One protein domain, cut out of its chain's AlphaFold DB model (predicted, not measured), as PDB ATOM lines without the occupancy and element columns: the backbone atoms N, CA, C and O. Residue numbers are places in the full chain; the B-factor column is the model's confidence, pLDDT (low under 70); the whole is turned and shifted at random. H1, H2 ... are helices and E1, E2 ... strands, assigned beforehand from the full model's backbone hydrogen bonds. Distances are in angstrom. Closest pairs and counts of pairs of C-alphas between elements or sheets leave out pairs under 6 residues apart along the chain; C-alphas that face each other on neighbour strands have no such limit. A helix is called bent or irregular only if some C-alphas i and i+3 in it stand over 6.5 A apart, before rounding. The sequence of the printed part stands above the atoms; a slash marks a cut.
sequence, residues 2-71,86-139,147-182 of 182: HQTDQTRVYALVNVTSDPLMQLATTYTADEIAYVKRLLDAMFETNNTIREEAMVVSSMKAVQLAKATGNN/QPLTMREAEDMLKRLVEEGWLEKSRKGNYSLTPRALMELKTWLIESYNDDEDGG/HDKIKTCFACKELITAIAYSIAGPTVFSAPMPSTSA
ATOM      1  N   HIS A   2     -19.403   6.698 -21.327       72.44
ATOM      2  CA  HIS A   2     -18.774   5.475 -21.842       72.44
ATOM      3  C   HIS A   2     -19.755   4.734 -22.764       72.44
ATOM      4  O   HIS A   2     -20.926   4.534 -22.433       72.44
ATOM      5  N   GLN A   3     -19.297   4.416 -23.977       69.62
ATOM      6  CA  GLN A   3     -20.184   4.115 -25.108       69.62
ATOM      7  C   GLN A   3     -20.875   2.752 -24.992       69.62
ATOM      8  O   GLN A   3     -21.969   2.573 -25.520       69.62
ATOM      9  N   THR A   4     -20.275   1.810 -24.262       72.38
ATOM     10  CA  THR A   4     -20.766   0.423 -24.177       72.38
ATOM     11  C   THR A   4     -21.647   0.166 -22.953       72.38
ATOM     12  O   THR A   4     -22.574  -0.635 -23.011       72.38
ATOM     13  N   ASP A   5     -21.369   0.826 -21.833       72.62
ATOM     14  CA  ASP A   5     -22.008   0.585 -20.526       72.62
ATOM     15  C   ASP A   5     -22.863   1.778 -20.056       72.62
ATOM     16  O   ASP A   5     -23.486   1.714 -18.999       72.62
ATOM     17  N   GLN A   6     -22.892   2.863 -20.842       71.81
ATOM     18  CA  GLN A   6     -23.635   4.089 -20.566       71.81
ATOM     19  C   GLN A   6     -23.228   4.809 -19.268       71.81
ATOM     20  O   GLN A   6     -23.955   5.684 -18.785       71.81
ATOM     21  N   THR A   7     -22.055   4.501 -18.705       77.31
ATOM     22  CA  THR A   7     -21.601   5.133 -17.463       77.31
ATOM     23  C   THR A   7     -21.138   6.573 -17.709       77.31
ATOM     24  O   THR A   7     -20.552   6.924 -18.742       77.31
ATOM     25  N   ARG A   8     -21.444   7.475 -16.766       74.50
ATOM     26  CA  ARG A   8     -20.995   8.872 -16.841       74.50
ATOM     27  C   ARG A   8     -19.563   8.966 -16.337       74.50
ATOM     28  O   ARG A   8     -19.313   8.847 -15.143       74.50
ATOM     29  N   VAL A   9     -18.648   9.208 -17.264       75.12
ATOM     30  CA  VAL A   9     -17.241   9.484 -16.977       75.12
ATOM     31  C   VAL A   9     -17.044  10.994 -16.993       75.12
ATOM     32  O   VAL A   9     -17.441  11.655 -17.953       75.12
ATOM     33  N   TYR A  10     -16.449  11.529 -15.930       75.12
ATOM     34  CA  TYR A  10     -16.061  12.932 -15.825       75.12
ATOM     35  C   TYR A  10     -14.536  13.005 -15.864       75.12
ATOM     36  O   TYR A  10     -13.872  12.350 -15.065       75.12
ATOM     37  N   ALA A  11     -13.988  13.783 -16.794       72.06
ATOM     38  CA  ALA A  11     -12.553  13.996 -16.935       72.06
ATOM     39  C   ALA A  11     -12.264  15.495 -17.043       72.06
ATOM     40  O   ALA A  11     -13.028  16.234 -17.668       72.06
ATOM     41  N   LEU A  12     -11.167  15.939 -16.428       70.00
ATOM     42  CA  LEU A  12     -10.656  17.290 -16.616       70.00
ATOM     43  C   LEU A  12      -9.755  17.277 -17.849       70.00
ATOM     44  O   LEU A  12      -8.659  16.726 -17.808       70.00
ATOM     45  N   VAL A  13     -10.250  17.849 -18.939       68.25
ATOM     46  CA  VAL A  13      -9.546  17.890 -20.221       68.25
ATOM     47  C   VAL A  13      -8.896  19.255 -20.386       68.25
ATOM     48  O   VAL A  13      -9.543  20.283 -20.170       68.25
ATOM     49  N   ASN A  14      -7.623  19.269 -20.775       67.81
ATOM     50  CA  ASN A  14      -6.970  20.505 -21.170       67.81
ATOM     51  C   ASN A  14      -7.410  20.866 -22.595       67.81
ATOM     52  O   ASN A  14      -7.125  20.140 -23.538       67.81
ATOM     53  N   VAL A  15      -8.120  21.983 -22.746       63.69
ATOM     54  CA  VAL A  15      -8.642  22.445 -24.046       63.69
ATOM     55  C   VAL A  15      -7.587  23.252 -24.820       63.69
ATOM     56  O   VAL A  15      -7.779  23.569 -25.987       63.69
ATOM     57  N   THR A  16      -6.473  23.618 -24.176       59.25
ATOM     58  CA  THR A  16      -5.472  24.539 -24.740       59.25
ATOM     59  C   THR A  16      -4.251  23.828 -25.323       59.25
ATOM     60  O   THR A  16      -3.607  24.378 -26.211       59.25
ATOM     61  N   SER A  17      -3.907  22.631 -24.840       57.66
ATOM     62  CA  SER A  17      -2.761  21.864 -25.342       57.66
ATOM     63  C   SER A  17      -3.215  20.694 -26.201       57.66
ATOM     64  O   SER A  17      -4.093  19.942 -25.785       57.66
ATOM     65  N   ASP A  18      -2.553  20.495 -27.339       64.44
ATOM     66  CA  ASP A  18      -2.667  19.257 -28.103       64.44
ATOM     67  C   ASP A  18      -2.226  18.070 -27.212       64.44
ATOM     68  O   ASP A  18      -1.106  18.086 -26.685       64.44
ATOM     69  N   PRO A  19      -3.076  17.053 -26.987       64.62
ATOM     70  CA  PRO A  19      -2.742  15.933 -26.114       64.62
ATOM     71  C   PRO A  19      -1.607  15.068 -26.664       64.62
ATOM     72  O   PRO A  19      -0.849  14.510 -25.874       64.62
ATOM     73  N   LEU A  20      -1.426  14.987 -27.987       66.69
ATOM     74  CA  LEU A  20      -0.253  14.343 -28.577       66.69
ATOM     75  C   LEU A  20       1.016  15.120 -28.213       66.69
ATOM     76  O   LEU A  20       2.046  14.522 -27.908       66.69
ATOM     77  N   MET A  21       0.933  16.449 -28.157       65.62
ATOM     78  CA  MET A  21       2.040  17.294 -27.710       65.62
ATOM     79  C   MET A  21       2.281  17.185 -26.198       65.62
ATOM     80  O   MET A  21       3.426  17.224 -25.752       65.62
ATOM     81  N   GLN A  22       1.236  16.964 -25.398       68.62
ATOM     82  CA  GLN A  22       1.379  16.647 -23.976       68.62
ATOM     83  C   GLN A  22       2.048  15.280 -23.769       68.62
ATOM     84  O   GLN A  22       2.997  15.178 -22.986       68.62
ATOM     85  N   LEU A  23       1.631  14.251 -24.514       68.94
ATOM     86  CA  LEU A  23       2.329  12.964 -24.566       68.94
ATOM     87  C   LEU A  23       3.789  13.177 -24.984       68.94
ATOM     88  O   LEU A  23       4.685  12.605 -24.368       68.94
ATOM     89  N   ALA A  24       4.051  14.081 -25.930       63.28
ATOM     90  CA  ALA A  24       5.403  14.375 -26.387       63.28
ATOM     91  C   ALA A  24       6.336  14.986 -25.332       63.28
ATOM     92  O   ALA A  24       7.553  14.910 -25.474       63.28
ATOM     93  N   THR A  25       5.790  15.555 -24.255       71.62
ATOM     94  CA  THR A  25       6.599  16.029 -23.119       71.62
ATOM     95  C   THR A  25       6.941  14.932 -22.111       71.62
ATOM     96  O   THR A  25       7.904  15.077 -21.362       71.62
ATOM     97  N   THR A  26       6.160  13.849 -22.078       75.81
ATOM     98  CA  THR A  26       6.298  12.762 -21.089       75.81
ATOM     99  C   THR A  26       6.994  11.537 -21.678       75.81
ATOM    100  O   THR A  26       7.672  10.801 -20.964       75.81
ATOM    101  N   TYR A  27       6.847  11.336 -22.986       79.81
ATOM    102  CA  TYR A  27       7.344  10.185 -23.720       79.81
ATOM    103  C   TYR A  27       8.497  10.564 -24.645       79.81
ATOM    104  O   TYR A  27       8.623  11.695 -25.110       79.81
ATOM    105  N   THR A  28       9.354   9.591 -24.922       84.44
ATOM    106  CA  THR A  28      10.431   9.726 -25.903       84.44
ATOM    107  C   THR A  28       9.879   9.754 -27.333       84.44
ATOM    108  O   THR A  28       8.772   9.284 -27.601       84.44
ATOM    109  N   ALA A  29      10.667  10.262 -28.286       82.06
ATOM    110  CA  ALA A  29      10.285  10.321 -29.702       82.06
ATOM    111  C   ALA A  29       9.848   8.954 -30.271       82.06
ATOM    112  O   ALA A  29       8.880   8.874 -31.030       82.06
ATOM    113  N   ASP A  30      10.520   7.875 -29.862       83.12
ATOM    114  CA  ASP A  30      10.234   6.514 -30.327       83.12
ATOM    115  C   ASP A  30       8.911   5.974 -29.761       83.12
ATOM    116  O   ASP A  30       8.136   5.325 -30.472       83.12
ATOM    117  N   GLU A  31       8.618   6.292 -28.497       84.88
ATOM    118  CA  GLU A  31       7.358   5.958 -27.829       84.88
ATOM    119  C   GLU A  31       6.175   6.694 -28.467       84.88
ATOM    120  O   GLU A  31       5.164   6.069 -28.790       84.88
ATOM    121  N   ILE A  32       6.320   7.990 -28.753       83.75
ATOM    122  CA  ILE A  32       5.288   8.782 -29.442       83.75
ATOM    123  C   ILE A  32       5.042   8.224 -30.847       83.75
ATOM    124  O   ILE A  32       3.894   8.044 -31.256       83.75
ATOM    125  N   ALA A  33       6.107   7.889 -31.581       83.38
ATOM    126  CA  ALA A  33       5.987   7.295 -32.909       83.38
ATOM    127  C   ALA A  33       5.266   5.938 -32.877       83.38
ATOM    128  O   ALA A  33       4.571   5.576 -33.831       83.38
ATOM    129  N   TYR A  34       5.424   5.164 -31.801       86.38
ATOM    130  CA  TYR A  34       4.671   3.931 -31.593       86.38
ATOM    131  C   TYR A  34       3.199   4.188 -31.267       86.38
ATOM    132  O   TYR A  34       2.338   3.542 -31.863       86.38
ATOM    133  N   VAL A  35       2.896   5.157 -30.397       87.12
ATOM    134  CA  VAL A  35       1.510   5.564 -30.111       87.12
ATOM    135  C   VAL A  35       0.811   6.016 -31.391       87.12
ATOM    136  O   VAL A  35      -0.292   5.555 -31.672       87.12
ATOM    137  N   LYS A  36       1.478   6.818 -32.229       85.50
ATOM    138  CA  LYS A  36       0.946   7.216 -33.538       85.50
ATOM    139  C   LYS A  36       0.648   6.000 -34.423       85.50
ATOM    140  O   LYS A  36      -0.456   5.884 -34.934       85.50
ATOM    141  N   ARG A  37       1.578   5.044 -34.538       85.88
ATOM    142  CA  ARG A  37       1.358   3.787 -35.289       85.88
ATOM    143  C   ARG A  37       0.183   2.966 -34.750       85.88
ATOM    144  O   ARG A  37      -0.519   2.322 -35.527       85.88
ATOM    145  N   LEU A  38      -0.017   2.960 -33.434       88.12
ATOM    146  CA  LEU A  38      -1.145   2.283 -32.799       88.12
ATOM    147  C   LEU A  38      -2.476   2.957 -33.160       88.12
ATOM    148  O   LEU A  38      -3.425   2.255 -33.508       88.12
ATOM    149  N   LEU A  39      -2.528   4.291 -33.121       87.38
ATOM    150  CA  LEU A  39      -3.698   5.074 -33.524       87.38
ATOM    151  C   LEU A  39      -3.986   4.919 -35.022       87.38
ATOM    152  O   LEU A  39      -5.126   4.647 -35.389       87.38
ATOM    153  N   ASP A  40      -2.954   4.949 -35.867       85.25
ATOM    154  CA  ASP A  40      -3.079   4.694 -37.306       85.25
ATOM    155  C   ASP A  40      -3.657   3.285 -37.550       85.25
ATOM    156  O   ASP A  40      -4.572   3.094 -38.349       85.25
ATOM    157  N   ALA A  41      -3.217   2.268 -36.806       86.19
ATOM    158  CA  ALA A  41      -3.815   0.938 -36.920       86.19
ATOM    159  C   ALA A  41      -5.300   0.904 -36.500       86.19
ATOM    160  O   ALA A  41      -6.076   0.165 -37.106       86.19
ATOM    161  N   MET A  42      -5.702   1.688 -35.494       86.94
ATOM    162  CA  MET A  42      -7.096   1.775 -35.032       86.94
ATOM    163  C   MET A  42      -8.004   2.516 -36.020       86.94
ATOM    164  O   MET A  42      -9.093   2.027 -36.308       86.94
ATOM    165  N   PHE A  43      -7.574   3.675 -36.522       83.75
ATOM    166  CA  PHE A  43      -8.430   4.610 -37.264       83.75
ATOM    167  C   PHE A  43      -8.214   4.622 -38.777       83.75
ATOM    168  O   PHE A  43      -9.105   5.068 -39.495       83.75
ATOM    169  N   GLU A  44      -7.088   4.098 -39.262       81.44
ATOM    170  CA  GLU A  44      -6.795   3.976 -40.694       81.44
ATOM    171  C   GLU A  44      -6.951   2.527 -41.163       81.44
ATOM    172  O   GLU A  44      -7.675   2.231 -42.107       81.44
ATOM    173  N   THR A  45      -6.275   1.590 -40.490       80.50
ATOM    174  CA  THR A  45      -6.205   0.199 -40.973       80.50
ATOM    175  C   THR A  45      -7.461  -0.600 -40.647       80.50
ATOM    176  O   THR A  45      -7.946  -1.359 -41.482       80.50
ATOM    177  N   ASN A  46      -7.953  -0.480 -39.415       81.25
ATOM    178  CA  ASN A  46      -9.069  -1.288 -38.934       81.25
ATOM    179  C   ASN A  46     -10.429  -0.583 -39.067       81.25
ATOM    180  O   ASN A  46     -11.456  -1.228 -38.884       81.25
ATOM    181  N   ASN A  47     -10.442   0.715 -39.379       80.00
ATOM    182  CA  ASN A  47     -11.651   1.512 -39.548       80.00
ATOM    183  C   ASN A  47     -11.895   1.775 -41.038       80.00
ATOM    184  O   ASN A  47     -11.421   2.750 -41.616       80.00
ATOM    185  N   THR A  48     -12.619   0.859 -41.668       75.31
ATOM    186  CA  THR A  48     -12.992   0.925 -43.083       75.31
ATOM    187  C   THR A  48     -14.505   1.053 -43.225       75.31
ATOM    188  O   THR A  48     -15.253   0.725 -42.310       75.31
ATOM    189  N   ILE A  49     -14.983   1.427 -44.417       69.69
ATOM    190  CA  ILE A  49     -16.424   1.516 -44.736       69.69
ATOM    191  C   ILE A  49     -17.188   0.222 -44.370       69.69
ATOM    192  O   ILE A  49     -18.374   0.262 -44.055       69.69
ATOM    193  N   ARG A  50     -16.524  -0.942 -44.434       68.19
ATOM    194  CA  ARG A  50     -17.138  -2.258 -44.177       68.19
ATOM    195  C   ARG A  50     -16.963  -2.752 -42.744       68.19
ATOM    196  O   ARG A  50     -17.719  -3.618 -42.316       68.19
ATOM    197  N   GLU A  51     -15.962  -2.245 -42.036       72.31
ATOM    198  CA  GLU A  51     -15.602  -2.686 -40.693       72.31
ATOM    199  C   GLU A  51     -15.137  -1.472 -39.890       72.31
ATOM    200  O   GLU A  51     -14.024  -0.992 -40.062       72.31
ATOM    201  N   GLU A  52     -16.006  -0.966 -39.019       75.62
ATOM    202  CA  GLU A  52     -15.743   0.193 -38.157       75.62
ATOM    203  C   GLU A  52     -15.150  -0.262 -36.817       75.62
ATOM    204  O   GLU A  52     -15.691  -0.010 -35.739       75.62
ATOM    205  N   ALA A  53     -14.058  -1.026 -36.880       78.00
ATOM    206  CA  ALA A  53     -13.433  -1.611 -35.704       78.00
ATOM    207  C   ALA A  53     -12.280  -0.729 -35.205       78.00
ATOM    208  O   ALA A  53     -11.115  -1.015 -35.476       78.00
ATOM    209  N   MET A  54     -12.568   0.298 -34.397       84.00
ATOM    210  CA  MET A  54     -11.526   1.136 -33.763       84.00
ATOM    211  C   MET A  54     -10.872   0.449 -32.549       84.00
ATOM    212  O   MET A  54     -10.775   1.000 -31.453       84.00
ATOM    213  N   VAL A  55     -10.446  -0.801 -32.739       87.25
ATOM    214  CA  VAL A  55      -9.811  -1.650 -31.727       87.25
ATOM    215  C   VAL A  55      -8.615  -2.381 -32.318       87.25
ATOM    216  O   VAL A  55      -8.625  -2.775 -33.482       87.25
ATOM    217  N   VAL A  56      -7.588  -2.634 -31.507       88.69
ATOM    218  CA  VAL A  56      -6.401  -3.402 -31.924       88.69
ATOM    219  C   VAL A  56      -6.169  -4.565 -30.965       88.69
ATOM    220  O   VAL A  56      -6.181  -4.397 -29.749       88.69
ATOM    221  N   SER A  57      -5.951  -5.772 -31.494       90.06
ATOM    222  CA  SER A  57      -5.656  -6.945 -30.663       90.06
ATOM    223  C   SER A  57      -4.289  -6.832 -29.991       90.06
ATOM    224  O   SER A  57      -3.366  -6.243 -30.549       90.06
ATOM    225  N   SER A  58      -4.119  -7.450 -28.816       87.75
ATOM    226  CA  SER A  58      -2.841  -7.403 -28.085       87.75
ATOM    227  C   SER A  58      -1.663  -7.859 -28.944       87.75
ATOM    228  O   SER A  58      -0.620  -7.219 -28.951       87.75
ATOM    229  N   MET A  59      -1.845  -8.923 -29.730       87.06
ATOM    230  CA  MET A  59      -0.799  -9.428 -30.621       87.06
ATOM    231  C   MET A  59      -0.428  -8.408 -31.701       87.06
ATOM    232  O   MET A  59       0.755  -8.188 -31.950       87.06
ATOM    233  N   LYS A  60      -1.425  -7.763 -32.325       87.81
ATOM    234  CA  LYS A  60      -1.181  -6.764 -33.368       87.81
ATOM    235  C   LYS A  60      -0.556  -5.498 -32.782       87.81
ATOM    236  O   LYS A  60       0.381  -4.976 -33.369       87.81
ATOM    237  N   ALA A  61      -0.983  -5.073 -31.591       88.81
ATOM    238  CA  ALA A  61      -0.417  -3.923 -30.891       88.81
ATOM    239  C   ALA A  61       1.089  -4.087 -30.632       88.81
ATOM    240  O   ALA A  61       1.863  -3.181 -30.928       88.81
ATOM    241  N   VAL A  62       1.531  -5.254 -30.156       88.69
ATOM    242  CA  VAL A  62       2.965  -5.504 -29.929       88.69
ATOM    243  C   VAL A  62       3.720  -5.639 -31.259       88.69
ATOM    244  O   VAL A  62       4.831  -5.142 -31.391       88.69
ATOM    245  N   GLN A  63       3.116  -6.234 -32.294       86.50
ATOM    246  CA  GLN A  63       3.741  -6.322 -33.625       86.50
ATOM    247  C   GLN A  63       3.998  -4.952 -34.267       86.50
ATOM    248  O   GLN A  63       4.995  -4.809 -34.973       86.50
ATOM    249  N   LEU A  64       3.162  -3.946 -33.983       83.88
ATOM    250  CA  LEU A  64       3.346  -2.567 -34.458       83.88
ATOM    251  C   LEU A  64       4.597  -1.882 -33.884       83.88
ATOM    252  O   LEU A  64       4.997  -0.836 -34.395       83.88
ATOM    253  N   ALA A  65       5.240  -2.461 -32.859       82.19
ATOM    254  CA  ALA A  65       6.516  -1.984 -32.319       82.19
ATOM    255  C   ALA A  65       7.624  -2.022 -33.376       82.19
ATOM    256  O   ALA A  65       8.418  -1.085 -33.495       82.19
ATOM    257  N   LYS A  66       7.602  -3.068 -34.212       77.38
ATOM    258  CA  LYS A  66       8.470  -3.194 -35.376       77.38
ATOM    259  C   LYS A  66       8.005  -2.180 -36.414       77.38
ATOM    260  O   LYS A  66       6.901  -2.287 -36.939       77.38
ATOM    261  N   ALA A  67       8.846  -1.192 -36.699       61.69
ATOM    262  CA  ALA A  67       8.628  -0.243 -37.776       61.69
ATOM    263  C   ALA A  67       8.585  -1.018 -39.101       61.69
ATOM    264  O   ALA A  67       9.613  -1.325 -39.699       61.69
ATOM    265  N   THR A  68       7.386  -1.390 -39.548       53.69
ATOM    266  CA  THR A  68       7.173  -1.796 -40.936       53.69
ATOM    267  C   THR A  68       7.399  -0.539 -41.763       53.69
ATOM    268  O   THR A  68       6.604   0.397 -41.723       53.69
ATOM    269  N   GLY A  69       8.543  -0.485 -42.439       49.28
ATOM    270  CA  GLY A  69       9.032   0.685 -43.161       49.28
ATOM    271  C   GLY A  69       8.263   1.006 -44.439       49.28
ATOM    272  O   GLY A  69       8.893   1.154 -45.474       49.28
ATOM    273  N   ASN A  70       6.928   1.094 -44.404       44.44
ATOM    274  CA  ASN A  70       6.155   1.245 -45.636       44.44
ATOM    275  C   ASN A  70       4.924   2.165 -45.593       44.44
ATOM    276  O   ASN A  70       4.114   2.071 -46.506       44.44
ATOM    277  N   ASN A  71       4.788   3.076 -44.617       44.16
ATOM    278  CA  ASN A  71       3.688   4.062 -44.640       44.16
ATOM    279  C   ASN A  71       4.107   5.543 -44.568       44.16
ATOM    280  O   ASN A  71       3.273   6.408 -44.329       44.16
ATOM    281  N   GLN A  86      13.450   4.954 -33.904       66.38
ATOM    282  CA  GLN A  86      13.845   3.562 -33.848       66.38
ATOM    283  C   GLN A  86      12.627   2.710 -33.469       66.38
ATOM    284  O   GLN A  86      11.767   3.127 -32.686       66.38
ATOM    285  N   PRO A  87      12.502   1.502 -34.039       74.19
ATOM    286  CA  PRO A  87      11.469   0.579 -33.610       74.19
ATOM    287  C   PRO A  87      11.708   0.185 -32.150       74.19
ATOM    288  O   PRO A  87      12.795  -0.269 -31.799       74.19
ATOM    289  N   LEU A  88      10.674   0.314 -31.318       79.94
ATOM    290  CA  LEU A  88      10.688  -0.226 -29.961       79.94
ATOM    291  C   LEU A  88      10.840  -1.747 -30.011       79.94
ATOM    292  O   LEU A  88      10.341  -2.424 -30.922       79.94
ATOM    293  N   THR A  89      11.474  -2.309 -28.990       85.88
ATOM    294  CA  THR A  89      11.433  -3.752 -28.779       85.88
ATOM    295  C   THR A  89      10.014  -4.196 -28.413       85.88
ATOM    296  O   THR A  89       9.201  -3.431 -27.893       85.88
ATOM    297  N   MET A  90       9.706  -5.475 -28.646       85.25
ATOM    298  CA  MET A  90       8.394  -6.043 -28.295       85.25
ATOM    299  C   MET A  90       8.091  -5.877 -26.794       85.25
ATOM    300  O   MET A  90       6.952  -5.618 -26.426       85.25
ATOM    301  N   ARG A  91       9.118  -5.975 -25.936       87.69
ATOM    302  CA  ARG A  91       8.972  -5.810 -24.483       87.69
ATOM    303  C   ARG A  91       8.648  -4.368 -24.103       87.69
ATOM    304  O   ARG A  91       7.736  -4.138 -23.321       87.69
ATOM    305  N   GLU A  92       9.345  -3.402 -24.695       87.69
ATOM    306  CA  GLU A  92       9.071  -1.981 -24.454       87.69
ATOM    307  C   GLU A  92       7.672  -1.587 -24.938       87.69
ATOM    308  O   GLU A  92       6.998  -0.800 -24.282       87.69
ATOM    309  N   ALA A  93       7.198  -2.174 -26.039       88.25
ATOM    310  CA  ALA A  93       5.833  -1.967 -26.512       88.25
ATOM    311  C   ALA A  93       4.776  -2.549 -25.558       88.25
ATOM    312  O   ALA A  93       3.747  -1.915 -25.326       88.25
ATOM    313  N   GLU A  94       5.016  -3.720 -24.965       90.06
ATOM    314  CA  GLU A  94       4.138  -4.276 -23.924       90.06
ATOM    315  C   GLU A  94       4.098  -3.388 -22.675       90.06
ATOM    316  O   GLU A  94       3.011  -3.074 -22.179       90.06
ATOM    317  N   ASP A  95       5.264  -2.933 -22.208       90.44
ATOM    318  CA  ASP A  95       5.377  -2.016 -21.070       90.44
ATOM    319  C   ASP A  95       4.691  -0.672 -21.370       90.44
ATOM    320  O   ASP A  95       4.039  -0.084 -20.504       90.44
ATOM    321  N   MET A  96       4.778  -0.201 -22.616       89.12
ATOM    322  CA  MET A  96       4.087   0.996 -23.088       89.12
ATOM    323  C   MET A  96       2.569   0.841 -23.083       89.12
ATOM    324  O   MET A  96       1.866   1.687 -22.533       89.12
ATOM    325  N   LEU A  97       2.049  -0.255 -23.640       89.88
ATOM    326  CA  LEU A  97       0.615  -0.548 -23.620       89.88
ATOM    327  C   LEU A  97       0.083  -0.625 -22.186       89.88
ATOM    328  O   LEU A  97      -1.015  -0.143 -21.915       89.88
ATOM    329  N   LYS A  98       0.861  -1.193 -21.255       90.31
ATOM    330  CA  LYS A  98       0.489  -1.249 -19.837       90.31
ATOM    331  C   LYS A  98       0.392   0.148 -19.222       90.31
ATOM    332  O   LYS A  98      -0.621   0.441 -18.592       90.31
ATOM    333  N   ARG A  99       1.384   1.013 -19.461       89.56
ATOM    334  CA  ARG A  99       1.371   2.414 -18.996       89.56
ATOM    335  C   ARG A  99       0.179   3.191 -19.546       89.56
ATOM    336  O   ARG A  99      -0.539   3.820 -18.779       89.56
ATOM    337  N   LEU A 100      -0.104   3.069 -20.844       88.25
ATOM    338  CA  LEU A 100      -1.260   3.723 -21.470       88.25
ATOM    339  C   LEU A 100      -2.593   3.266 -20.863       88.25
ATOM    340  O   LEU A 100      -3.525   4.061 -20.762       88.25
ATOM    341  N   VAL A 101      -2.698   2.005 -20.439       89.88
ATOM    342  CA  VAL A 101      -3.886   1.521 -19.720       89.88
ATOM    343  C   VAL A 101      -3.955   2.082 -18.297       89.88
ATOM    344  O   VAL A 101      -5.018   2.518 -17.865       89.88
ATOM    345  N   GLU A 102      -2.834   2.106 -17.573       88.00
ATOM    346  CA  GLU A 102      -2.752   2.624 -16.199       88.00
ATOM    347  C   GLU A 102      -3.047   4.132 -16.119       88.00
ATOM    348  O   GLU A 102      -3.730   4.582 -15.201       88.00
ATOM    349  N   GLU A 103      -2.606   4.906 -17.110       85.25
ATOM    350  CA  GLU A 103      -2.885   6.344 -17.235       85.25
ATOM    351  C   GLU A 103      -4.315   6.645 -17.715       85.25
ATOM    352  O   GLU A 103      -4.776   7.792 -17.661       85.25
ATOM    353  N   GLY A 104      -5.040   5.613 -18.158       85.38
ATOM    354  CA  GLY A 104      -6.407   5.718 -18.647       85.38
ATOM    355  C   GLY A 104      -6.513   6.254 -20.072       85.38
ATOM    356  O   GLY A 104      -7.561   6.796 -20.419       85.38
ATOM    357  N   TRP A 105      -5.472   6.111 -20.896       86.88
ATOM    358  CA  TRP A 105      -5.527   6.377 -22.338       86.88
ATOM    359  C   TRP A 105      -6.188   5.230 -23.103       86.88
ATOM    360  O   TRP A 105      -7.032   5.448 -23.973       86.88
ATOM    361  N   LEU A 106      -5.830   3.996 -22.742       89.62
ATOM    362  CA  LEU A 106      -6.366   2.778 -23.335       89.62
ATOM    363  C   LEU A 106      -7.158   1.967 -22.315       89.62
ATOM    364  O   LEU A 106      -6.877   1.960 -21.123       89.62
ATOM    365  N   GLU A 107      -8.122   1.210 -22.805       89.31
ATOM    366  CA  GLU A 107      -8.768   0.140 -22.062       89.31
ATOM    367  C   GLU A 107      -8.500  -1.192 -22.756       89.31
ATOM    368  O   GLU A 107      -8.338  -1.264 -23.975       89.31
ATOM    369  N   LYS A 108      -8.448  -2.268 -21.970       89.56
ATOM    370  CA  LYS A 108      -8.277  -3.625 -22.486       89.56
ATOM    371  C   LYS A 108      -9.552  -4.424 -22.265       89.56
ATOM    372  O   LYS A 108      -9.935  -4.713 -21.133       89.56
ATOM    373  N   SER A 109     -10.184  -4.843 -23.354       86.62
ATOM    374  CA  SER A 109     -11.329  -5.749 -23.315       86.62
ATOM    375  C   SER A 109     -10.921  -7.140 -22.815       86.62
ATOM    376  O   SER A 109      -9.786  -7.583 -23.005       86.62
ATOM    377  N   ARG A 110     -11.881  -7.902 -22.270       82.00
ATOM    378  CA  ARG A 110     -11.681  -9.307 -21.850       82.00
ATOM    379  C   ARG A 110     -11.174 -10.209 -22.979       82.00
ATOM    380  O   ARG A 110     -10.517 -11.206 -22.713       82.00
ATOM    381  N   LYS A 111     -11.463  -9.850 -24.234       82.25
ATOM    382  CA  LYS A 111     -10.980 -10.551 -25.435       82.25
ATOM    383  C   LYS A 111      -9.529 -10.205 -25.811       82.25
ATOM    384  O   LYS A 111      -9.027 -10.716 -26.802       82.25
ATOM    385  N   GLY A 112      -8.859  -9.340 -25.046       85.00
ATOM    386  CA  GLY A 112      -7.477  -8.929 -25.298       85.00
ATOM    387  C   GLY A 112      -7.320  -7.852 -26.373       85.00
ATOM    388  O   GLY A 112      -6.227  -7.708 -26.915       85.00
ATOM    389  N   ASN A 113      -8.379  -7.101 -26.677       87.44
ATOM    390  CA  ASN A 113      -8.329  -5.962 -27.595       87.44
ATOM    391  C   ASN A 113      -8.178  -4.656 -26.817       87.44
ATOM    392  O   ASN A 113      -8.769  -4.523 -25.747       87.44
ATOM    393  N   TYR A 114      -7.418  -3.721 -27.371       90.25
ATOM    394  CA  TYR A 114      -7.261  -2.366 -26.870       90.25
ATOM    395  C   TYR A 114      -8.185  -1.407 -27.625       90.25
ATOM    396  O   TYR A 114      -8.240  -1.464 -28.856       90.25
ATOM    397  N   SER A 115      -8.871  -0.539 -26.886       89.56
ATOM    398  CA  SER A 115      -9.648   0.612 -27.374       89.56
ATOM    399  C   SER A 115      -9.200   1.877 -26.643       89.56
ATOM    400  O   SER A 115      -8.629   1.797 -25.554       89.56
ATOM    401  N   LEU A 116      -9.467   3.048 -27.224       88.81
ATOM    402  CA  LEU A 116      -9.340   4.313 -26.498       88.81
ATOM    403  C   LEU A 116     -10.433   4.433 -25.437       88.81
ATOM    404  O   LEU A 116     -11.596   4.117 -25.691       88.81
ATOM    405  N   THR A 117     -10.064   4.943 -24.264       85.94
ATOM    406  CA  THR A 117     -11.042   5.253 -23.218       85.94
ATOM    407  C   THR A 117     -11.881   6.478 -23.603       85.94
ATOM    408  O   THR A 117     -11.454   7.312 -24.408       85.94
ATOM    409  N   PRO A 118     -13.052   6.686 -22.971       81.88
ATOM    410  CA  PRO A 118     -13.834   7.907 -23.165       81.88
ATOM    411  C   PRO A 118     -13.043   9.177 -22.845       81.88
ATOM    412  O   PRO A 118     -13.212  10.184 -23.523       81.88
ATOM    413  N   ARG A 119     -12.156   9.124 -21.841       84.00
ATOM    414  CA  ARG A 119     -11.265  10.233 -21.493       84.00
ATOM    415  C   ARG A 119     -10.333  10.559 -22.659       84.00
ATOM    416  O   ARG A 119     -10.307  11.701 -23.101       84.00
ATOM    417  N   ALA A 120      -9.642   9.554 -23.193       84.75
ATOM    418  CA  ALA A 120      -8.733   9.734 -24.320       84.75
ATOM    419  C   ALA A 120      -9.445  10.278 -25.562       84.75
ATOM    420  O   ALA A 120      -8.915  11.154 -26.233       84.75
ATOM    421  N   LEU A 121     -10.667   9.811 -25.841       84.00
ATOM    422  CA  LEU A 121     -11.474  10.308 -26.960       84.00
ATOM    423  C   LEU A 121     -11.897  11.766 -26.791       84.00
ATOM    424  O   LEU A 121     -11.995  12.483 -27.781       84.00
ATOM    425  N   MET A 122     -12.167  12.204 -25.560       81.00
ATOM    426  CA  MET A 122     -12.476  13.606 -25.278       81.00
ATOM    427  C   MET A 122     -11.244  14.494 -25.451       81.00
ATOM    428  O   MET A 122     -11.365  15.576 -26.017       81.00
ATOM    429  N   GLU A 123     -10.081  14.031 -24.990       83.88
ATOM    430  CA  GLU A 123      -8.816  14.764 -25.106       83.88
ATOM    431  C   GLU A 123      -8.362  14.845 -26.573       83.88
ATOM    432  O   GLU A 123      -8.130  15.933 -27.091       83.88
ATOM    433  N   LEU A 124      -8.319  13.716 -27.284       83.69
ATOM    434  CA  LEU A 124      -7.797  13.613 -28.653       83.69
ATOM    435  C   LEU A 124      -8.793  14.026 -29.742       83.69
ATOM    436  O   LEU A 124      -8.475  13.910 -30.921       83.69
ATOM    437  N   LYS A 125      -9.997  14.496 -29.394       82.75
ATOM    438  CA  LYS A 125     -11.075  14.727 -30.368       82.75
ATOM    439  C   LYS A 125     -10.654  15.609 -31.542       82.75
ATOM    440  O   LYS A 125     -10.879  15.230 -32.687       82.75
ATOM    441  N   THR A 126     -10.106  16.785 -31.247       81.75
ATOM    442  CA  THR A 126      -9.711  17.760 -32.273       81.75
ATOM    443  C   THR A 126      -8.607  17.185 -33.149       81.75
ATOM    444  O   THR A 126      -8.769  17.123 -34.363       81.75
ATOM    445  N   TRP A 127      -7.566  16.636 -32.518       83.81
ATOM    446  CA  TRP A 127      -6.433  16.026 -33.208       83.81
ATOM    447  C   TRP A 127      -6.845  14.858 -34.116       83.81
ATOM    448  O   TRP A 127      -6.377  14.765 -35.244       83.81
ATOM    449  N   LEU A 128      -7.752  13.981 -33.663       83.19
ATOM    450  CA  LEU A 128      -8.250  12.849 -34.456       83.19
ATOM    451  C   LEU A 128      -9.006  13.315 -35.703       83.19
ATOM    452  O   LEU A 128      -8.841  12.726 -36.767       83.19
ATOM    453  N   ILE A 129      -9.841  14.349 -35.579       82.00
ATOM    454  CA  ILE A 129     -10.588  14.895 -36.718       82.00
ATOM    455  C   ILE A 129      -9.618  15.529 -37.715       82.00
ATOM    456  O   ILE A 129      -9.676  15.198 -38.892       82.00
ATOM    457  N   GLU A 130      -8.708  16.380 -37.245       82.12
ATOM    458  CA  GLU A 130      -7.713  17.037 -38.102       82.12
ATOM    459  C   GLU A 130      -6.786  16.021 -38.786       82.12
ATOM    460  O   GLU A 130      -6.478  16.167 -39.960       82.12
ATOM    461  N   SER A 131      -6.394  14.951 -38.088       81.94
ATOM    462  CA  SER A 131      -5.442  13.964 -38.618       81.94
ATOM    463  C   SER A 131      -6.059  12.945 -39.580       81.94
ATOM    464  O   SER A 131      -5.353  12.442 -40.450       81.94
ATOM    465  N   TYR A 132      -7.338  12.581 -39.408       82.12
ATOM    466  CA  TYR A 132      -7.958  11.465 -40.144       82.12
ATOM    467  C   TYR A 132      -9.147  11.854 -41.034       82.12
ATOM    468  O   TYR A 132      -9.555  11.036 -41.861       82.12
ATOM    469  N   ASN A 133      -9.709  13.059 -40.891       81.25
ATOM    470  CA  ASN A 133     -10.792  13.562 -41.748       81.25
ATOM    471  C   ASN A 133     -10.327  14.696 -42.685       81.25
ATOM    472  O   ASN A 133     -11.166  15.470 -43.145       81.25
ATOM    473  N   ASP A 134      -9.022  14.820 -42.940       67.38
ATOM    474  CA  ASP A 134      -8.478  15.906 -43.760       67.38
ATOM    475  C   ASP A 134      -9.038  15.886 -45.199       67.38
ATOM    476  O   ASP A 134      -9.320  14.825 -45.769       67.38
ATOM    477  N   ASP A 135      -9.224  17.073 -45.782       54.19
ATOM    478  CA  ASP A 135     -10.078  17.316 -46.958       54.19
ATOM    479  C   ASP A 135      -9.602  16.620 -48.261       54.19
ATOM    480  O   ASP A 135     -10.352  16.566 -49.238       54.19
ATOM    481  N   GLU A 136      -8.388  16.057 -48.292       51.91
ATOM    482  CA  GLU A 136      -7.765  15.457 -49.487       51.91
ATOM    483  C   GLU A 136      -8.128  13.978 -49.747       51.91
ATOM    484  O   GLU A 136      -7.930  13.492 -50.863       51.91
ATOM    485  N   ASP A 137      -8.676  13.243 -48.770       46.94
ATOM    486  CA  ASP A 137      -9.257  11.902 -49.015       46.94
ATOM    487  C   ASP A 137     -10.715  11.976 -49.513       46.94
ATOM    488  O   ASP A 137     -11.305  10.964 -49.902       46.94
ATOM    489  N   GLY A 138     -11.284  13.186 -49.574       45.72
ATOM    490  CA  GLY A 138     -12.503  13.505 -50.311       45.72
ATOM    491  C   GLY A 138     -12.217  13.593 -51.806       45.72
ATOM    492  O   GLY A 138     -12.301  14.670 -52.387       45.72
ATOM    493  N   GLY A 139     -11.828  12.463 -52.402       39.38
ATOM    494  CA  GLY A 139     -11.556  12.357 -53.829       39.38
ATOM    495  C   GLY A 139     -12.664  13.001 -54.657       39.38
ATOM    496  O   GLY A 139     -13.848  12.819 -54.378       39.38
ATOM    497  N   HIS A 147     -17.108  10.486 -46.789       65.69
ATOM    498  CA  HIS A 147     -16.977   9.363 -45.865       65.69
ATOM    499  C   HIS A 147     -15.931   9.677 -44.791       65.69
ATOM    500  O   HIS A 147     -14.805   9.179 -44.827       65.69
ATOM    501  N   ASP A 148     -16.325  10.506 -43.826       74.88
ATOM    502  CA  ASP A 148     -15.494  10.855 -42.675       74.88
ATOM    503  C   ASP A 148     -15.145   9.588 -41.867       74.88
ATOM    504  O   ASP A 148     -16.035   8.838 -41.443       74.88
ATOM    505  N   LYS A 149     -13.845   9.343 -41.636       76.75
ATOM    506  CA  LYS A 149     -13.356   8.195 -40.847       76.75
ATOM    507  C   LYS A 149     -13.738   8.335 -39.379       76.75
ATOM    508  O   LYS A 149     -14.081   7.352 -38.722       76.75
ATOM    509  N   ILE A 150     -13.700   9.562 -38.872       83.12
ATOM    510  CA  ILE A 150     -14.061   9.913 -37.505       83.12
ATOM    511  C   ILE A 150     -15.477  10.482 -37.495       83.12
ATOM    512  O   ILE A 150     -15.729  11.582 -37.990       83.12
ATOM    513  N   LYS A 151     -16.409   9.737 -36.894       80.94
ATOM    514  CA  LYS A 151     -17.828  10.106 -36.808       80.94
ATOM    515  C   LYS A 151     -18.155  10.712 -35.447       80.94
ATOM    516  O   LYS A 151     -17.606  10.315 -34.419       80.94
ATOM    517  N   THR A 152     -19.093  11.658 -35.429       82.75
ATOM    518  CA  THR A 152     -19.607  12.267 -34.193       82.75
ATOM    519  C   THR A 152     -21.085  11.957 -33.995       82.75
ATOM    520  O   THR A 152     -21.858  11.841 -34.946       82.75
ATOM    521  N   CYS A 153     -21.508  11.837 -32.739       80.38
ATOM    522  CA  CYS A 153     -22.915  11.679 -32.400       80.38
ATOM    523  C   CYS A 153     -23.698  12.946 -32.746       80.38
ATOM    524  O   CYS A 153     -23.338  14.046 -32.329       80.38
ATOM    525  N   PHE A 154     -24.829  12.795 -33.439       77.38
ATOM    526  CA  PHE A 154     -25.667  13.933 -33.815       77.38
ATOM    527  C   PHE A 154     -26.167  14.738 -32.603       77.38
ATOM    528  O   PHE A 154     -26.214  15.967 -32.682       77.38
ATOM    529  N   ALA A 155     -26.482  14.059 -31.492       76.62
ATOM    530  CA  ALA A 155     -27.063  14.657 -30.291       76.62
ATOM    531  C   ALA A 155     -26.018  15.303 -29.365       76.62
ATOM    532  O   ALA A 155     -26.141  16.480 -29.044       76.62
ATOM    533  N   CYS A 156     -24.990  14.558 -28.940       75.06
ATOM    534  CA  CYS A 156     -24.002  15.056 -27.970       75.06
ATOM    535  C   CYS A 156     -22.715  15.601 -28.602       75.06
ATOM    536  O   CYS A 156     -21.891  16.173 -27.895       75.06
ATOM    537  N   LYS A 157     -22.522  15.425 -29.916       78.44
ATOM    538  CA  LYS A 157     -21.297  15.795 -30.647       78.44
ATOM    539  C   LYS A 157     -20.013  15.132 -30.114       78.44
ATOM    540  O   LYS A 157     -18.922  15.575 -30.469       78.44
ATOM    541  N   GLU A 158     -20.101  14.089 -29.287       77.69
ATOM    542  CA  GLU A 158     -18.950  13.258 -28.887       77.69
ATOM    543  C   GLU A 158     -18.532  12.321 -30.039       77.69
ATOM    544  O   GLU A 158     -19.356  12.004 -30.903       77.69
ATOM    545  N   LEU A 159     -17.260  11.898 -30.074       80.88
ATOM    546  CA  LEU A 159     -16.765  10.910 -31.046       80.88
ATOM    547  C   LEU A 159     -17.459   9.561 -30.850       80.88
ATOM    548  O   LEU A 159     -17.692   9.171 -29.712       80.88
ATOM    549  N   ILE A 160     -17.741   8.833 -31.931       78.00
ATOM    550  CA  ILE A 160     -18.267   7.462 -31.882       78.00
ATOM    551  C   ILE A 160     -17.135   6.503 -32.244       78.00
ATOM    552  O   ILE A 160     -16.585   6.592 -33.337       78.00
ATOM    553  N   THR A 161     -16.808   5.584 -31.334       75.06
ATOM    554  CA  THR A 161     -15.827   4.509 -31.564       75.06
ATOM    555  C   THR A 161     -16.390   3.108 -31.348       75.06
ATOM    556  O   THR A 161     -15.761   2.113 -31.697       75.06
ATOM    557  N   ALA A 162     -17.598   3.018 -30.798       68.06
ATOM    558  CA  ALA A 162     -18.379   1.802 -30.724       68.06
ATOM    559  C   ALA A 162     -19.817   2.114 -31.137       68.06
ATOM    560  O   ALA A 162     -20.526   2.873 -30.473       68.06
ATOM    561  N   ILE A 163     -20.281   1.489 -32.219       60.34
ATOM    562  CA  ILE A 163     -21.710   1.450 -32.514       60.34
ATOM    563  C   ILE A 163     -22.304   0.334 -31.666       60.34
ATOM    564  O   ILE A 163     -22.184  -0.852 -31.978       60.34
ATOM    565  N   ALA A 164     -22.958   0.710 -30.569       49.50
ATOM    566  CA  ALA A 164     -23.882  -0.192 -29.911       49.50
ATOM    567  C   ALA A 164     -25.032  -0.459 -30.892       49.50
ATOM    568  O   ALA A 164     -25.941   0.357 -31.035       49.50
ATOM    569  N   TYR A 165     -24.994  -1.599 -31.588       42.00
ATOM    570  CA  TYR A 165     -26.181  -2.129 -32.247       42.00
ATOM    571  C   TYR A 165     -27.194  -2.460 -31.150       42.00
ATOM    572  O   TYR A 165     -27.234  -3.569 -30.621       42.00
ATOM    573  N   SER A 166     -28.025  -1.482 -30.790       37.28
ATOM    574  CA  SER A 166     -29.307  -1.776 -30.175       37.28
ATOM    575  C   SER A 166     -30.141  -2.467 -31.246       37.28
ATOM    576  O   SER A 166     -30.888  -1.834 -31.987       37.28
ATOM    577  N   ILE A 167     -30.008  -3.788 -31.340       41.50
ATOM    578  CA  ILE A 167     -31.032  -4.649 -31.935       41.50
ATOM    579  C   ILE A 167     -32.222  -4.694 -30.967       41.50
ATOM    580  O   ILE A 167     -32.657  -5.744 -30.508       41.50
ATOM    581  N   ALA A 168     -32.779  -3.528 -30.647       41.34
ATOM    582  CA  ALA A 168     -34.183  -3.438 -30.313       41.34
ATOM    583  C   ALA A 168     -34.929  -3.576 -31.643       41.34
ATOM    584  O   ALA A 168     -35.362  -2.598 -32.249       41.34
ATOM    585  N   GLY A 169     -35.029  -4.818 -32.130       38.00
ATOM    586  CA  GLY A 169     -36.065  -5.153 -33.096       38.00
ATOM    587  C   GLY A 169     -37.412  -4.695 -32.525       38.00
ATOM    588  O   GLY A 169     -37.578  -4.713 -31.298       38.00
ATOM    589  N   PRO A 170     -38.362  -4.250 -33.363       36.28
ATOM    590  CA  PRO A 170     -39.669  -3.840 -32.880       36.28
ATOM    591  C   PRO A 170     -40.284  -5.038 -32.162       36.28
ATOM    592  O   PRO A 170     -40.681  -6.024 -32.783       36.28
ATOM    593  N   THR A 171     -40.330  -4.980 -30.834       43.31
ATOM    594  CA  THR A 171     -41.174  -5.870 -30.053       43.31
ATOM    595  C   THR A 171     -42.591  -5.447 -30.387       43.31
ATOM    596  O   THR A 171     -43.137  -4.501 -29.825       43.31
ATOM    597  N   VAL A 172     -43.163  -6.104 -31.399       41.66
ATOM    598  CA  VAL A 172     -44.590  -6.053 -31.681       41.66
ATOM    599  C   VAL A 172     -45.258  -6.606 -30.432       41.66
ATOM    600  O   VAL A 172     -45.323  -7.815 -30.213       41.66
ATOM    601  N   PHE A 173     -45.670  -5.694 -29.560       40.88
ATOM    602  CA  PHE A 173     -46.480  -5.982 -28.396       40.88
ATOM    603  C   PHE A 173     -47.842  -6.421 -28.936       40.88
ATOM    604  O   PHE A 173     -48.713  -5.604 -29.226       40.88
ATOM    605  N   SER A 174     -47.980  -7.722 -29.192       41.81
ATOM    606  CA  SER A 174     -49.249  -8.319 -29.589       41.81
ATOM    607  C   SER A 174     -50.177  -8.222 -28.384       41.81
ATOM    608  O   SER A 174     -50.041  -8.969 -27.413       41.81
ATOM    609  N   ALA A 175     -51.057  -7.223 -28.400       45.31
ATOM    610  CA  ALA A 175     -52.095  -7.072 -27.397       45.31
ATOM    611  C   ALA A 175     -53.024  -8.299 -27.458       45.31
ATOM    612  O   ALA A 175     -53.482  -8.657 -28.547       45.31
ATOM    613  N   PRO A 176     -53.323  -8.961 -26.327       45.31
ATOM    614  CA  PRO A 176     -54.303 -10.034 -26.321       45.31
ATOM    615  C   PRO A 176     -55.692  -9.443 -26.591       45.31
ATOM    616  O   PRO A 176     -56.111  -8.489 -25.934       45.31
ATOM    617  N   MET A 177     -56.399 -10.005 -27.576       49.66
ATOM    618  CA  MET A 177     -57.798  -9.668 -27.835       49.66
ATOM    619  C   MET A 177     -58.649  -9.939 -26.581       49.66
ATOM    620  O   MET A 177     -58.473 -10.983 -25.948       49.66
ATOM    621  N   PRO A 178     -59.605  -9.061 -26.235       51.44
ATOM    622  CA  PRO A 178     -60.563  -9.348 -25.181       51.44
ATOM    623  C   PRO A 178     -61.518 -10.458 -25.635       51.44
ATOM    624  O   PRO A 178     -62.222 -10.331 -26.639       51.44
ATOM    625  N   SER A 179     -61.550 -11.549 -24.871       56.12
ATOM    626  CA  SER A 179     -62.568 -12.591 -24.968       56.12
ATOM    627  C   SER A 179     -63.939 -11.975 -24.701       56.12
ATOM    628  O   SER A 179     -64.240 -11.571 -23.577       56.12
ATOM    629  N   THR A 180     -64.773 -11.893 -25.731       54.38
ATOM    630  CA  THR A 180     -66.197 -11.603 -25.578       54.38
ATOM    631  C   THR A 180     -66.889 -12.876 -25.099       54.38
ATOM    632  O   THR A 180     -66.972 -13.865 -25.822       54.38
ATOM    633  N   SER A 181     -67.343 -12.866 -23.849       52.25
ATOM    634  CA  SER A 181     -68.310 -13.827 -23.323       52.25
ATOM    635  C   SER A 181     -69.641 -13.107 -23.141       52.25
ATOM    636  O   SER A 181     -69.760 -12.284 -22.236       52.25
ATOM    637  N   ALA A 182     -70.601 -13.408 -24.015       44.72
ATOM    638  CA  ALA A 182     -72.045 -13.376 -23.779       44.72
ATOM    639  C   ALA A 182     -72.741 -14.096 -24.940       44.72
ATOM    640  O   ALA A 182     -72.467 -13.712 -26.099       44.72
TER     641      ALA A 182
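AT A GLANCE: This is residues 2 to 71, 86 to 139 and 147 to 182 of the 182 residues of the protein "Non-structural maintenance of chromosomes element 1 homolog" of Uncinocarpus reesii (strain UAMH 1704) (UniProt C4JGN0). A compact body of short helices and loops is joined to a long free tail, residues 165 to 182, which makes most of the length. In the body the longest helix, H2, runs between H1 and H6 on one side and H3 and H4 on the other, and a small hairpin of two strands, E1 and E2, packs beside H4. The printed part has 160 residues, with six named helices and two named strands in the order H1 H2 H3 H4 E1 E2 H5 H6; the sheet E1 - E2 is antiparallel. The class is mostly helix, though under half of the residues are in named elements. The whole is loose, with a radius of gyration of the C-alphas of 20.4 A and spans of 88 by 36 by 33 A.

IN THESE COORDINATES: Residues 2 to 18 hold no named element. H1 covers residues 19 to 26, with C-alpha 19 at (-2.742, 15.933, -26.114). H2, residues 29 to 45, is 22.4 A long; it is neither bent nor irregular, but only just: C-alphas 42 and 45 are 6.2 A apart. H3 covers residues 58 to 63, and H4, residues 90 to 102, is 18.6 A long. E1 is residues 106 to 108 and E2 residues 113 to 116. H5 covers residues 118 to 123 and H6 residues 125 to 132, ending with C-alpha 132 at (-7.958, 11.465, -40.144).

HOW THE PARTS SIT: H1 and H2 form a helical hairpin at a shallow tilt of 28 degrees, opposite ways; they only just touch, with 3 pairs of C-alphas within 8 A, the closest being those of Ala 24 and Ile 32, 6.4 A. H2 is close to but not clearly touching H6, with C-alphas 43 and 132 closest at 7.5 A. H3 and H4 touch at a steep tilt of 46 degrees, with residues 90 to 94 of H4 alone; the C-alphas of Val 62 and Ala 93 are closest, 5.7 A. The closest C-alphas of H4 and E1 are those of Leu 100 and Leu 106, 5.5 A. E1 and E2 form an antiparallel hairpin, with N 107 and O 115 at 2.9 A. Residues 56 to 57 pair antiparallel with 113 to 114 of E2. H5 and H6 meet only through their link. Every O i to N i+4 pair is within hydrogen-bond range in H3, H4, H5 and H6; the counts are 3 of 4 in H1 and 12 of 13 in H2.

THE WHOLE: Without residues 165 to 182, which stand free, the body spans 43 by 38 by 34 A. Residues 72 to 85 and 140 to 146 are not printed; the C-alpha gaps are 14.8 A and 10.1 A. The link from H2 to H3 is long. Mean pLDDT of the printed part is 74.0, and residues 13 to 24 and 162 to 182 are among those under 70.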